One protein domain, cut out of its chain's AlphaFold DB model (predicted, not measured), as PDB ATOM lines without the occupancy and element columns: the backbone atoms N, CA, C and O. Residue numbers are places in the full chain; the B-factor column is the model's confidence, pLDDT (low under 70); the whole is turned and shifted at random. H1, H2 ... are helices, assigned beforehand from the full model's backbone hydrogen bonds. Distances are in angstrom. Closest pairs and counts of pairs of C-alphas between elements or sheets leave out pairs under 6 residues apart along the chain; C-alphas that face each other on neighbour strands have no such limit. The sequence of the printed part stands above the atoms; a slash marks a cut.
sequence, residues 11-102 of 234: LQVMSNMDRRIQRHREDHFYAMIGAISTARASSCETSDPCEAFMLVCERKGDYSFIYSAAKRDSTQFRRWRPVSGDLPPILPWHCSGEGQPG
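AT A GLANCE: This is residues 11 to 102 of the 234 residues of an uncharacterized protein of Monosporascus sp. CRB-8-3 (UniProt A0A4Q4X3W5). With little regular structure, this compact domain sets helices H3 and H2 side by side, H1 steeply tilted on H2 and short H4 on H1, their centres near the corners of a square. Of 92 printed residues, four named helices, H1 to H4 in chain order, hold 34: all helix, no named strand. The radius of gyration of the C-alphas is 12.4 A, the spans 35 by 30 by 23 A.

IN THESE COORDINATES: H3, residues 49 to 60, runs 16.5 A from C-alpha 49 at (161.225, 130.684, 109.417). H2, residues 26 to 36, spans 15.9 A. H1 is residues 11 to 17; H4, residues 64 to 67, ends at C-alpha 67, (145.330, 126.221, 102.136).

HOW THE PARTS SIT: H3 touches H2, a shallow tilt of 12 degrees, the same way; closest C-alphas Phe 29 and Pro 49, 5.6 A. H2 touches H1, a steep tilt of 45 degrees, opposite ways; closest C-alphas Val 13 and Met 32, 6.1 A. H1 touches H4; closest C-alphas Leu 11 and Ser 64, 5.3 A. In H1, H2 and H3 every O i to N i+4 pair is within hydrogen-bond range; H4 is too short for one.

THE WHOLE: The printed part has no cut. H2 to H3 is a long link. Residues 68 to 102 hold no named element. Residues 40 to 42 are under pLDDT 70.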
ATOM      1  N   LEU A  11     145.417 130.489 108.232       96.56
ATOM      2  CA  LEU A  11     144.926 131.108 107.001       96.56
ATOM      3  C   LEU A  11     144.560 132.587 107.202       96.56
ATOM      4  O   LEU A  11     144.906 133.418 106.368       96.56
ATOM      5  N   GLN A  12     143.925 132.954 108.323       95.12
ATOM      6  CA  GLN A  12     143.629 134.362 108.622       95.12
ATOM      7  C   GLN A  12     144.897 135.207 108.725       95.12
ATOM      8  O   GLN A  12     144.936 136.346 108.254       95.12
ATOM      9  N   VAL A  13     145.930 134.682 109.381       94.44
ATOM     10  CA  VAL A  13     147.204 135.381 109.539       94.44
ATOM     11  C   VAL A  13     147.918 135.508 108.195       94.44
ATOM     12  O   VAL A  13     148.311 136.619 107.844       94.44
ATOM     13  N   MET A  14     147.983 134.433 107.409       95.44
ATOM     14  CA  MET A  14     148.558 134.431 106.059       95.44
ATOM     15  C   MET A  14     147.847 135.435 105.141       95.44
ATOM     16  O   MET A  14     148.498 136.310 104.571       95.44
ATOM     17  N   SER A  15     146.511 135.411 105.074       93.19
ATOM     18  CA  SER A  15     145.723 136.352 104.259       93.19
ATOM     19  C   SER A  15     145.918 137.815 104.656       93.19
ATOM     20  O   SER A  15     145.923 138.690 103.794       93.19
ATOM     21  N   ASN A  16     146.124 138.106 105.944       90.88
ATOM     22  CA  ASN A  16     146.392 139.470 106.416       90.88
ATOM     23  C   ASN A  16     147.833 139.943 106.167       90.88
ATOM     24  O   ASN A  16     148.099 141.151 106.204       90.88
ATOM     25  N   MET A  17     148.764 139.009 105.978       89.94
ATOM     26  CA  MET A  17     150.182 139.291 105.771       89.94
ATOM     27  C   MET A  17     150.570 139.325 104.292       89.94
ATOM     28  O   MET A  17     151.532 140.013 103.961       89.94
ATOM     29  N   ASP A  18     149.804 138.676 103.411       86.31
ATOM     30  CA  ASP A  18     150.078 138.550 101.968       86.31
ATOM     31  C   ASP A  18     150.382 139.889 101.272       86.31
ATOM     32  O   ASP A  18     151.301 139.994 100.464       86.31
ATOM     33  N   ARG A  19     149.662 140.955 101.638       79.31
ATOM     34  CA  ARG A  19     149.813 142.285 101.016       79.31
ATOM     35  C   ARG A  19     150.768 143.222 101.755       79.31
ATOM     36  O   ARG A  19     150.858 144.400 101.401       79.31
ATOM     37  N   ARG A  20     151.443 142.764 102.812       83.56
ATOM     38  CA  ARG A  20     152.347 143.620 103.592       83.56
ATOM     39  C   ARG A  20     153.733 143.666 102.967       83.56
ATOM     40  O   ARG A  20     154.289 142.654 102.561       83.56
ATOM     41  N   ILE A  21     154.309 144.864 102.944       78.94
ATOM     42  CA  ILE A  21     155.678 145.088 102.479       78.94
ATOM     43  C   ILE A  21     156.627 144.915 103.664       78.94
ATOM     44  O   ILE A  21     156.414 145.491 104.731       78.94
ATOM     45  N   GLN A  22     157.695 144.154 103.454       81.00
ATOM     46  CA  GLN A  22     158.717 143.847 104.451       81.00
ATOM     47  C   GLN A  22     160.111 143.973 103.842       81.00
ATOM     48  O   GLN A  22     160.291 143.755 102.643       81.00
ATOM     49  N   ARG A  23     161.091 144.374 104.661       78.75
ATOM     50  CA  ARG A  23     162.484 144.557 104.216       78.75
ATOM     51  C   ARG A  23     163.224 143.228 104.123       78.75
ATOM     52  O   ARG A  23     163.947 143.013 103.155       78.75
ATOM     53  N   HIS A  24     163.010 142.357 105.104       82.31
ATOM     54  CA  HIS A  24     163.572 141.016 105.160       82.31
ATOM     55  C   HIS A  24     162.450 139.987 105.009       82.31
ATOM     56  O   HIS A  24     161.335 140.203 105.488       82.31
ATOM     57  N   ARG A  25     162.708 138.884 104.300       79.56
ATOM     58  CA  ARG A  25     161.675 137.874 104.009       79.56
ATOM     59  C   ARG A  25     161.281 137.104 105.267       79.56
ATOM     60  O   ARG A  25     160.120 136.759 105.441       79.56
ATOM     61  N   GLU A  26     162.232 136.886 106.159       84.25
ATOM     62  CA  GLU A  26     162.071 136.203 107.439       84.25
ATOM     63  C   GLU A  26     161.153 136.955 108.418       84.25
ATOM     64  O   GLU A  26     160.397 136.317 109.154       84.25
ATOM     65  N   ASP A  27     161.131 138.294 108.364       86.25
ATOM     66  CA  ASP A  27     160.251 139.131 109.197       86.25
ATOM     67  C   ASP A  27     158.772 138.783 108.985       86.25
ATOM     68  O   ASP A  27     157.964 138.896 109.911       86.25
ATOM     69  N   HIS A  28     158.432 138.305 107.783       88.81
ATOM     70  CA  HIS A  28     157.108 137.801 107.441       88.81
ATOM     71  C   HIS A  28     156.652 136.723 108.415       88.81
ATOM     72  O   HIS A  28     155.619 136.843 109.074       88.81
ATOM     73  N   PHE A  29     157.459 135.671 108.522       91.56
ATOM     74  CA  PHE A  29     157.139 134.479 109.282       91.56
ATOM     75  C   PHE A  29     157.247 134.742 110.777       91.56
ATOM     76  O   PHE A  29     156.400 134.273 111.530       91.56
ATOM     77  N   TYR A  30     158.196 135.571 111.221       89.75
ATOM     78  CA  TYR A  30     158.263 135.977 112.626       89.75
ATOM     79  C   TYR A  30     157.032 136.774 113.062       89.75
ATOM     80  O   TYR A  30     156.491 136.524 114.145       89.75
ATOM     81  N   ALA A  31     156.532 137.675 112.212       89.69
ATOM     82  CA  ALA A  31     155.281 138.377 112.467       89.69
ATOM     83  C   ALA A  31     154.082 137.414 112.491       89.69
ATOM     84  O   ALA A  31     153.216 137.544 113.359       89.69
ATOM     85  N   MET A  32     154.042 136.429 111.586       92.19
ATOM     86  CA  MET A  32     152.986 135.412 111.572       92.19
ATOM     87  C   MET A  32     153.012 134.519 112.820       92.19
ATOM     88  O   MET A  32     151.971 134.325 113.446       92.19
ATOM     89  N   ILE A  33     154.188 134.043 113.242       91.38
ATOM     90  CA  ILE A  33     154.367 133.246 114.468       91.38
ATOM     91  C   ILE A  33     153.854 134.022 115.682       91.38
ATOM     92  O   ILE A  33     153.029 133.503 116.432       91.38
ATOM     93  N   GLY A  34     154.266 135.287 115.836       89.12
ATOM     94  CA  GLY A  34     153.819 136.140 116.942       89.12
ATOM     95  C   GLY A  34     152.325 136.490 116.913       89.12
ATOM     96  O   GLY A  34     151.772 136.907 117.929       89.12
ATOM     97  N   ALA A  35     151.652 136.329 115.769       89.44
ATOM     98  CA  ALA A  35     150.212 136.543 115.636       89.44
ATOM     99  C   ALA A  35     149.368 135.302 115.979       89.44
ATOM    100  O   ALA A  35     148.175 135.459 116.252       89.44
ATOM    101  N   ILE A  36     149.962 134.103 115.935       87.81
ATOM    102  CA  ILE A  36     149.291 132.812 116.186       87.81
ATOM    103  C   ILE A  36     149.637 132.242 117.561       87.81
ATOM    104  O   ILE A  36     148.823 131.518 118.142       87.81
ATOM    105  N   SER A  37     150.839 132.533 118.058       83.81
ATOM    106  CA  SER A  37     151.401 131.924 119.254       83.81
ATOM    107  C   SER A  37     152.180 132.928 120.096       83.81
ATOM    108  O   SER A  37     152.775 133.882 119.602       83.81
ATOM    109  N   THR A  38     152.212 132.668 121.400       79.62
ATOM    110  CA  THR A  38     153.088 133.354 122.357       79.62
ATOM    111  C   THR A  38     154.474 132.709 122.441       79.62
ATOM    112  O   THR A  38     155.344 133.219 123.148       79.62
ATOM    113  N   ALA A  39     154.690 131.576 121.760       71.56
ATOM    114  CA  ALA A  39     155.994 130.933 121.676       71.56
ATOM    115  C   ALA A  39     156.984 131.836 120.929       71.56
ATOM    116  O   ALA A  39     156.652 132.462 119.922       71.56
ATOM    117  N   ARG A  40     158.223 131.900 121.421       69.38
ATOM    118  CA  ARG A  40     159.281 132.648 120.735       69.38
ATOM    119  C   ARG A  40     159.683 131.882 119.480       69.38
ATOM    120  O   ARG A  40     159.911 130.684 119.556       69.38
ATOM    121  N   ALA A  41     159.860 132.564 118.349       66.94
ATOM    122  CA  ALA A  41     160.364 131.912 117.135       66.94
ATOM    123  C   ALA A  41     161.703 131.183 117.382       66.94
ATOM    124  O   ALA A  41     161.915 130.091 116.869       66.94
ATOM    125  N   SER A  42     162.548 131.723 118.270       69.88
ATOM    126  CA  SER A  42     163.817 131.115 118.687       69.88
ATOM    127  C   SER A  42     163.688 129.814 119.490       69.88
ATOM    128  O   SER A  42     164.707 129.199 119.782       69.88
ATOM    129  N   SER A  43     162.481 129.407 119.900       71.88
ATOM    130  CA  SER A  43     162.251 128.100 120.527       71.88
ATOM    131  C   SER A  43     161.904 127.005 119.517       71.88
ATOM    132  O   SER A  43     161.605 125.890 119.930       71.88
ATOM    133  N   CYS A  44     161.861 127.314 118.217       73.50
ATOM    134  CA  CYS A  44     161.656 126.308 117.182       73.50
ATOM    135  C   CYS A  44     162.966 125.570 116.883       73.50
ATOM    136  O   CYS A  44     164.039 126.162 116.880       73.50
ATOM    137  N   GLU A  45     162.859 124.275 116.594       80.00
ATOM    138  CA  GLU A  45     163.993 123.376 116.322       80.00
ATOM    139  C   GLU A  45     164.639 123.605 114.945       80.00
ATOM    140  O   GLU A  45     165.610 122.943 114.585       80.00
ATOM    141  N   THR A  46     164.109 124.547 114.167       85.38
ATOM    142  CA  THR A  46     164.546 124.869 112.811       85.38
ATOM    143  C   THR A  46     164.941 126.336 112.708       85.38
ATOM    144  O   THR A  46     164.305 127.212 113.297       85.38
ATOM    145  N   SER A  47     165.989 126.607 111.928       86.50
ATOM    146  CA  SER A  47     166.382 127.962 111.540       86.50
ATOM    147  C   SER A  47     165.593 128.491 110.339       86.50
ATOM    148  O   SER A  47     165.747 129.658 109.994       86.50
ATOM    149  N   ASP A  48     164.794 127.647 109.680       92.31
ATOM    150  CA  ASP A  48     163.926 128.046 108.573       92.31
ATOM    151  C   ASP A  48     162.634 128.688 109.122       92.31
ATOM    152  O   ASP A  48     161.842 128.001 109.775       92.31
ATOM    153  N   PRO A  49     162.387 129.989 108.871       92.12
ATOM    154  CA  PRO A  49     161.225 130.684 109.417       92.12
ATOM    155  C   PRO A  49     159.874 130.135 108.938       92.12
ATOM    156  O   PRO A  49     158.907 130.164 109.703       92.12
ATOM    157  N   CYS A  50     159.782 129.633 107.701       94.25
ATOM    158  CA  CYS A  50     158.535 129.084 107.164       94.25
ATOM    159  C   CYS A  50     158.226 127.728 107.801       94.25
ATOM    160  O   CYS A  50     157.122 127.510 108.302       94.25
ATOM    161  N   GLU A  51     159.235 126.864 107.909       95.19
ATOM    162  CA  GLU A  51     159.119 125.606 108.647       95.19
ATOM    163  C   GLU A  51     158.774 125.850 110.124       95.19
ATOM    164  O   GLU A  51     157.886 125.198 110.671       95.19
ATOM    165  N   ALA A  52     159.395 126.847 110.768       93.88
ATOM    166  CA  ALA A  52     159.070 127.232 112.140       93.88
ATOM    167  C   ALA A  52     157.597 127.648 112.286       93.88
ATOM    168  O   ALA A  52     156.937 127.257 113.251       93.88
ATOM    169  N   PHE A  53     157.065 128.411 111.326       94.31
ATOM    170  CA  PHE A  53     155.656 128.797 111.297       94.31
ATOM    171  C   PHE A  53     154.729 127.583 111.159       94.31
ATOM    172  O   PHE A  53     153.797 127.450 111.956       94.31
ATOM    173  N   MET A  54     155.002 126.679 110.215       95.38
ATOM    174  CA  MET A  54     154.198 125.465 110.023       95.38
ATOM    175  C   MET A  54     154.209 124.576 111.274       95.38
ATOM    176  O   MET A  54     153.146 124.191 111.750       95.38
ATOM    177  N   LEU A  55     155.372 124.360 111.901       93.75
ATOM    178  CA  LEU A  55     155.485 123.595 113.151       93.75
ATOM    179  C   LEU A  55     154.724 124.243 114.322       93.75
ATOM    180  O   LEU A  55     154.179 123.549 115.180       93.75
ATOM    181  N   VAL A  56     154.686 125.579 114.401       93.38
ATOM    182  CA  VAL A  56     153.867 126.290 115.401       93.38
ATOM    183  C   VAL A  56     152.377 126.047 115.158       93.38
ATOM    184  O   VAL A  56     151.642 125.836 116.124       93.38
ATOM    185  N   CYS A  57     151.940 126.062 113.899       94.50
ATOM    186  CA  CYS A  57     150.555 125.794 113.512       94.50
ATOM    187  C   CYS A  57     150.153 124.343 113.825       94.50
ATOM    188  O   CYS A  57     149.133 124.115 114.477       94.50
ATOM    189  N   GLU A  58     151.005 123.378 113.480       93.94
ATOM    190  CA  GLU A  58     150.821 121.953 113.784       93.94
ATOM    191  C   GLU A  58     150.723 121.704 115.296       93.94
ATOM    192  O   GLU A  58     149.776 121.074 115.755       93.94
ATOM    193  N   ARG A  59     151.624 122.280 116.108       91.50
ATOM    194  CA  ARG A  59     151.548 122.168 117.582       91.50
ATOM    195  C   ARG A  59     150.299 122.811 118.179       91.50
ATOM    196  O   ARG A  59     149.853 122.400 119.245       91.50
ATOM    197  N   LYS A  60     149.770 123.850 117.530       91.50
ATOM    198  CA  LYS A  60     148.507 124.489 117.914       91.50
ATOM    199  C   LYS A  60     147.289 123.634 117.528       91.50
ATOM    200  O   LYS A  60     146.216 123.865 118.078       91.50
ATOM    201  N   GLY A  61     147.446 122.671 116.619       93.56
ATOM    202  CA  GLY A  61     146.347 121.898 116.039       93.56
ATOM    203  C   GLY A  61     145.576 122.660 114.958       93.56
ATOM    204  O   GLY A  61     144.426 122.332 114.690       93.56
ATOM    205  N   ASP A  62     146.176 123.693 114.358       95.69
ATOM    206  CA  ASP A  62     145.576 124.450 113.258       95.69
ATOM    207  C   ASP A  62     146.350 124.217 111.961       95.69
ATOM    208  O   ASP A  62     147.387 124.821 111.703       95.69
ATOM    209  N   TYR A  63     145.796 123.372 111.106       97.38
ATOM    210  CA  TYR A  63     146.368 122.992 109.824       97.38
ATOM    211  C   TYR A  63     145.958 123.929 108.688       97.38
ATOM    212  O   TYR A  63     146.248 123.644 107.536       97.38
ATOM    213  N   SER A  64     145.315 125.074 108.949       97.75
ATOM    214  CA  SER A  64     144.766 125.915 107.869       97.75
ATOM    215  C   SER A  64     145.832 126.553 106.966       97.75
ATOM    216  O   SER A  64     145.503 127.070 105.898       97.75
ATOM    217  N   PHE A  65     147.115 126.448 107.330       97.31
ATOM    218  CA  PHE A  65     148.242 126.792 106.463       97.31
ATOM    219  C   PHE A  65     148.335 125.912 105.207       97.31
ATOM    220  O   PHE A  65     148.914 126.336 104.208       97.31
ATOM    221  N   ILE A  66     147.733 124.716 105.213       97.75
ATOM    222  CA  ILE A  66     147.683 123.832 104.041       97.75
ATOM    223  C   ILE A  66     146.904 124.465 102.887       97.75
ATOM    224  O   ILE A  66     147.148 124.121 101.733       97.75
ATOM    225  N   TYR A  67     146.028 125.434 103.155       97.88
ATOM    226  CA  TYR A  67     145.330 126.221 102.136       97.88
ATOM    227  C   TYR A  67     146.211 127.359 101.590       97.88
ATOM    228  O   TYR A  67     145.744 128.462 101.306       97.88
ATOM    229  N   SER A  68     147.510 127.103 101.450       97.44
ATOM    230  CA  SER A  68     148.446 127.931 100.699       97.44
ATOM    231  C   SER A  68     148.513 127.485  99.243       97.44
ATOM    232  O   SER A  68     148.506 126.286  98.995       97.44
ATOM    233  N   ALA A  69     148.752 128.395  98.303       96.50
ATOM    234  CA  ALA A  69     149.106 128.057  96.921       96.50
ATOM    235  C   ALA A  69     150.586 127.630  96.751       96.50
ATOM    236  O   ALA A  69     151.092 127.578  95.631       96.50
ATOM    237  N   ALA A  70     151.312 127.370  97.846       96.25
ATOM    238  CA  ALA A  70     152.670 126.842  97.798       96.25
ATOM    239  C   ALA A  70     152.692 125.397  97.274       96.25
ATOM    240  O   ALA A  70     151.747 124.630  97.472       96.25
ATOM    241  N   LYS A  71     153.809 125.014  96.646       95.56
ATOM    242  CA  LYS A  71     154.024 123.646  96.158       95.56
ATOM    243  C   LYS A  71     153.927 122.637  97.298       95.56
ATOM    244  O   LYS A  71     154.352 122.923  98.415       95.56
ATOM    245  N   ARG A  72     153.417 121.444  97.001       95.25
ATOM    246  CA  ARG A  72     153.353 120.333  97.955       95.25
ATOM    247  C   ARG A  72     154.669 119.587  98.077       95.25
ATOM    248  O   ARG A  72     155.437 119.517  97.116       95.25
ATOM    249  N   ASP A  73     154.909 119.029  99.259       94.62
ATOM    250  CA  ASP A  73     155.975 118.054  99.472       94.62
ATOM    251  C   ASP A  73     155.714 116.823  98.587       94.62
ATOM    252  O   ASP A  73     154.575 116.403  98.396       94.62
ATOM    253  N   SER A  74     156.763 116.253  98.000       91.69
ATOM    254  CA  SER A  74     156.661 115.036  97.188       91.69
ATOM    255  C   SER A  74     156.853 113.759  98.014       91.69
ATOM    256  O   SER A  74     156.540 112.660  97.538       91.69
ATOM    257  N   THR A  75     157.335 113.895  99.254       90.94
ATOM    258  CA  THR A  75     157.561 112.801 100.200       90.94
ATOM    259  C   THR A  75     156.239 112.131 100.566       90.94
ATOM    260  O   THR A  75     155.245 112.800 100.851       90.94
ATOM    261  N   GLN A  76     156.224 110.797 100.563       86.19
ATOM    262  CA  GLN A  76     155.069 110.005 100.998       86.19
ATOM    263  C   GLN A  76     154.626 110.422 102.414       86.19
ATOM    264  O   GLN A  76     155.479 110.754 103.238       86.19
ATOM    265  N   PHE A  77     153.318 110.446 102.690       86.81
ATOM    266  CA  PHE A  77     152.719 110.874 103.967       86.81
ATOM    267  C   PHE A  77     152.849 112.367 104.301       86.81
ATOM    268  O   PHE A  77     152.355 112.827 105.333       86.81
ATOM    269  N   ARG A  78     153.468 113.162 103.417       90.94
ATOM    270  CA  ARG A  78     153.597 114.621 103.563       90.94
ATOM    271  C   ARG A  78     153.021 115.403 102.391       90.94
ATOM    272  O   ARG A  78     153.112 116.625 102.396       90.94
ATOM    273  N   ARG A  79     152.396 114.750 101.409       93.25
ATOM    274  CA  ARG A  79     151.953 115.414 100.166       93.25
ATOM    275  C   ARG A  79     150.822 116.416 100.367       93.25
ATOM    276  O   ARG A  79     150.615 117.297  99.540       93.25
ATOM    277  N   TRP A  80     150.115 116.329 101.487       93.69
ATOM    278  CA  TRP A  80     149.162 117.344 101.930       93.69
ATOM    279  C   TRP A  80     149.845 118.657 102.354       93.69
ATOM    280  O   TRP A  80     149.235 119.730 102.320       93.69
ATOM    281  N   ARG A  81     151.115 118.589 102.763       95.75
ATOM    282  CA  ARG A  81     151.858 119.689 103.371       95.75
ATOM    283  C   ARG A  81     152.570 120.519 102.301       95.75
ATOM    284  O   ARG A  81     153.188 119.956 101.395       95.75
ATOM    285  N   PRO A  82     152.520 121.857 102.372       97.19
ATOM    286  CA  PRO A  82     153.362 122.694 101.532       97.19
ATOM    287  C   PRO A  82     154.852 122.531 101.878       97.19
ATOM    288  O   PRO A  82     155.219 122.281 103.029       97.19
ATOM    289  N   VAL A  83     155.716 122.687 100.875       96.12
ATOM    290  CA  VAL A  83     157.166 122.790 101.080       96.12
ATOM    291  C   VAL A  83     157.511 124.123 101.732       96.12
ATOM    292  O   VAL A  83     156.852 125.135 101.485       96.12
ATOM    293  N   SER A  84     158.580 124.134 102.526       94.12
ATOM    294  CA  SER A  84     159.085 125.376 103.099       94.12
ATOM    295  C   SER A  84     159.552 126.347 102.005       94.12
ATOM    296  O   SER A  84     160.167 125.945 101.012       94.12
ATOM    297  N   GLY A  85     159.238 127.630 102.174       92.00
ATOM    298  CA  GLY A  85     159.451 128.679 101.178       92.00
ATOM    299  C   GLY A  85     158.441 129.812 101.335       92.00
ATOM    300  O   GLY A  85     158.002 130.103 102.446       92.00
ATOM    301  N   ASP A  86     158.052 130.443 100.226       90.31
ATOM    302  CA  ASP A  86     156.935 131.390 100.231       90.31
ATOM    303  C   ASP A  86     155.623 130.629 100.477       90.31
ATOM    304  O   ASP A  86     155.362 129.608  99.839       90.31
ATOM    305  N   LEU A  87     154.783 131.143 101.380       93.75
ATOM    306  CA  LEU A  87     153.534 130.495 101.786       93.75
ATOM    307  C   LEU A  87     152.314 131.375 101.456       93.75
ATOM    308  O   LEU A  87     151.623 131.838 102.365       93.75
ATOM    309  N   PRO A  88     152.048 131.666 100.166       94.56
ATOM    310  CA  PRO A  88     150.934 132.524  99.779       94.56
ATOM    311  C   PRO A  88     149.602 131.832 100.107       94.56
ATOM    312  O   PRO A  88     149.441 130.660  99.767       94.56
ATOM    313  N   PRO A  89     148.625 132.510 100.728       95.81
ATOM    314  CA  PRO A  89     147.283 131.955 100.907       95.81
ATOM    315  C   PRO A  89     146.624 131.715  99.541       95.81
ATOM    316  O   PRO A  89     146.847 132.482  98.606       95.81
ATOM    317  N   ILE A  90     145.762 130.696  99.415       96.69
ATOM    318  CA  ILE A  90     145.030 130.463  98.152       96.69
ATOM    319  C   ILE A  90     144.169 131.654  97.726       96.69
ATOM    320  O   ILE A  90     143.978 131.887  96.535       96.69
ATOM    321  N   LEU A  91     143.669 132.420  98.696       95.62
ATOM    322  CA  LEU A  91     142.937 133.652  98.458       95.62
ATOM    323  C   LEU A  91     143.255 134.663  99.572       95.62
ATOM    324  O   LEU A  91     142.918 134.416 100.737       95.62
ATOM    325  N   PRO A  92     143.862 135.821  99.253       93.00
ATOM    326  CA  PRO A  92     144.284 136.816 100.240       93.00
ATOM    327  C   PRO A  92     143.116 137.717 100.669       93.00
ATOM    328  O   PRO A  92     143.173 138.944 100.589       93.00
ATOM    329  N   TRP A  93     142.014 137.094 101.086       91.88
ATOM    330  CA  TRP A  93     140.810 137.747 101.593       91.88
ATOM    331  C   TRP A  93     140.528 137.350 103.035       91.88
ATOM    332  O   TRP A  93     140.922 136.281 103.504       91.88
ATOM    333  N   HIS A  94     139.803 138.224 103.734       90.44
ATOM    334  CA  HIS A  94     139.379 137.978 105.103       90.44
ATOM    335  C   HIS A  94     138.489 136.728 105.186       90.44
ATOM    336  O   HIS A  94     137.385 136.711 104.636       90.44
ATOM    337  N   CYS A  95     138.937 135.723 105.936       93.06
ATOM    338  CA  CYS A  95     138.148 134.558 106.329       93.06
ATOM    339  C   CYS A  95     137.787 134.612 107.822       93.06
ATOM    340  O   CYS A  95     138.440 135.275 108.631       93.06
ATOM    341  N   SER A  96     136.725 133.908 108.196       91.62
ATOM    342  CA  SER A  96     136.310 133.678 109.584       91.62
ATOM    343  C   SER A  96     136.480 132.208 109.946       91.62
ATOM    344  O   SER A  96     136.382 131.354 109.069       91.62
ATOM    345  N   GLY A  97     136.691 131.911 111.224       91.81
ATOM    346  CA  GLY A  97     136.885 130.542 111.688       91.81
ATOM    347  C   GLY A  97     137.986 130.420 112.726       91.81
ATOM    348  O   GLY A  97     138.786 131.339 112.888       91.81
ATOM    349  N   GLU A  98     138.021 129.285 113.416       90.94
ATOM    350  CA  GLU A  98     139.021 128.996 114.457       90.94
ATOM    351  C   GLU A  98     140.303 128.368 113.895       90.94
ATOM    352  O   GLU A  98     141.336 128.384 114.557       90.94
ATOM    353  N   GLY A  99     140.248 127.853 112.665       94.50
ATOM    354  CA  GLY A  99     141.333 127.105 112.037       94.50
ATOM    355  C   GLY A  99     140.843 125.787 111.465       94.50
ATOM    356  O   GLY A  99     139.653 125.478 111.540       94.50
ATOM    357  N   GLN A 100     141.762 125.043 110.861       97.25
ATOM    358  CA  GLN A 100     141.489 123.701 110.355       97.25
ATOM    359  C   GLN A 100     141.980 122.695 111.394       97.25
ATOM    360  O   GLN A 100     143.193 122.507 111.499       97.25
ATOM    361  N   PRO A 101     141.087 122.078 112.184       97.00
ATOM    362  CA  PRO A 101     141.509 121.094 113.160       97.00
ATOM    363  C   PRO A 101     142.087 119.861 112.466       97.00
ATOM    364  O   PRO A 101     141.693 119.493 111.354       97.00
ATOM    365  N   GLY A 102     143.034 119.229 113.138       96.19
ATOM    366  CA  GLY A 102     143.587 117.956 112.723       96.19
ATOM    367  C   GLY A 102     144.395 117.327 113.842       96.19
ATOM    368  O   GLY A 102     144.769 117.991 114.813       96.19
TER     369      GLY A 102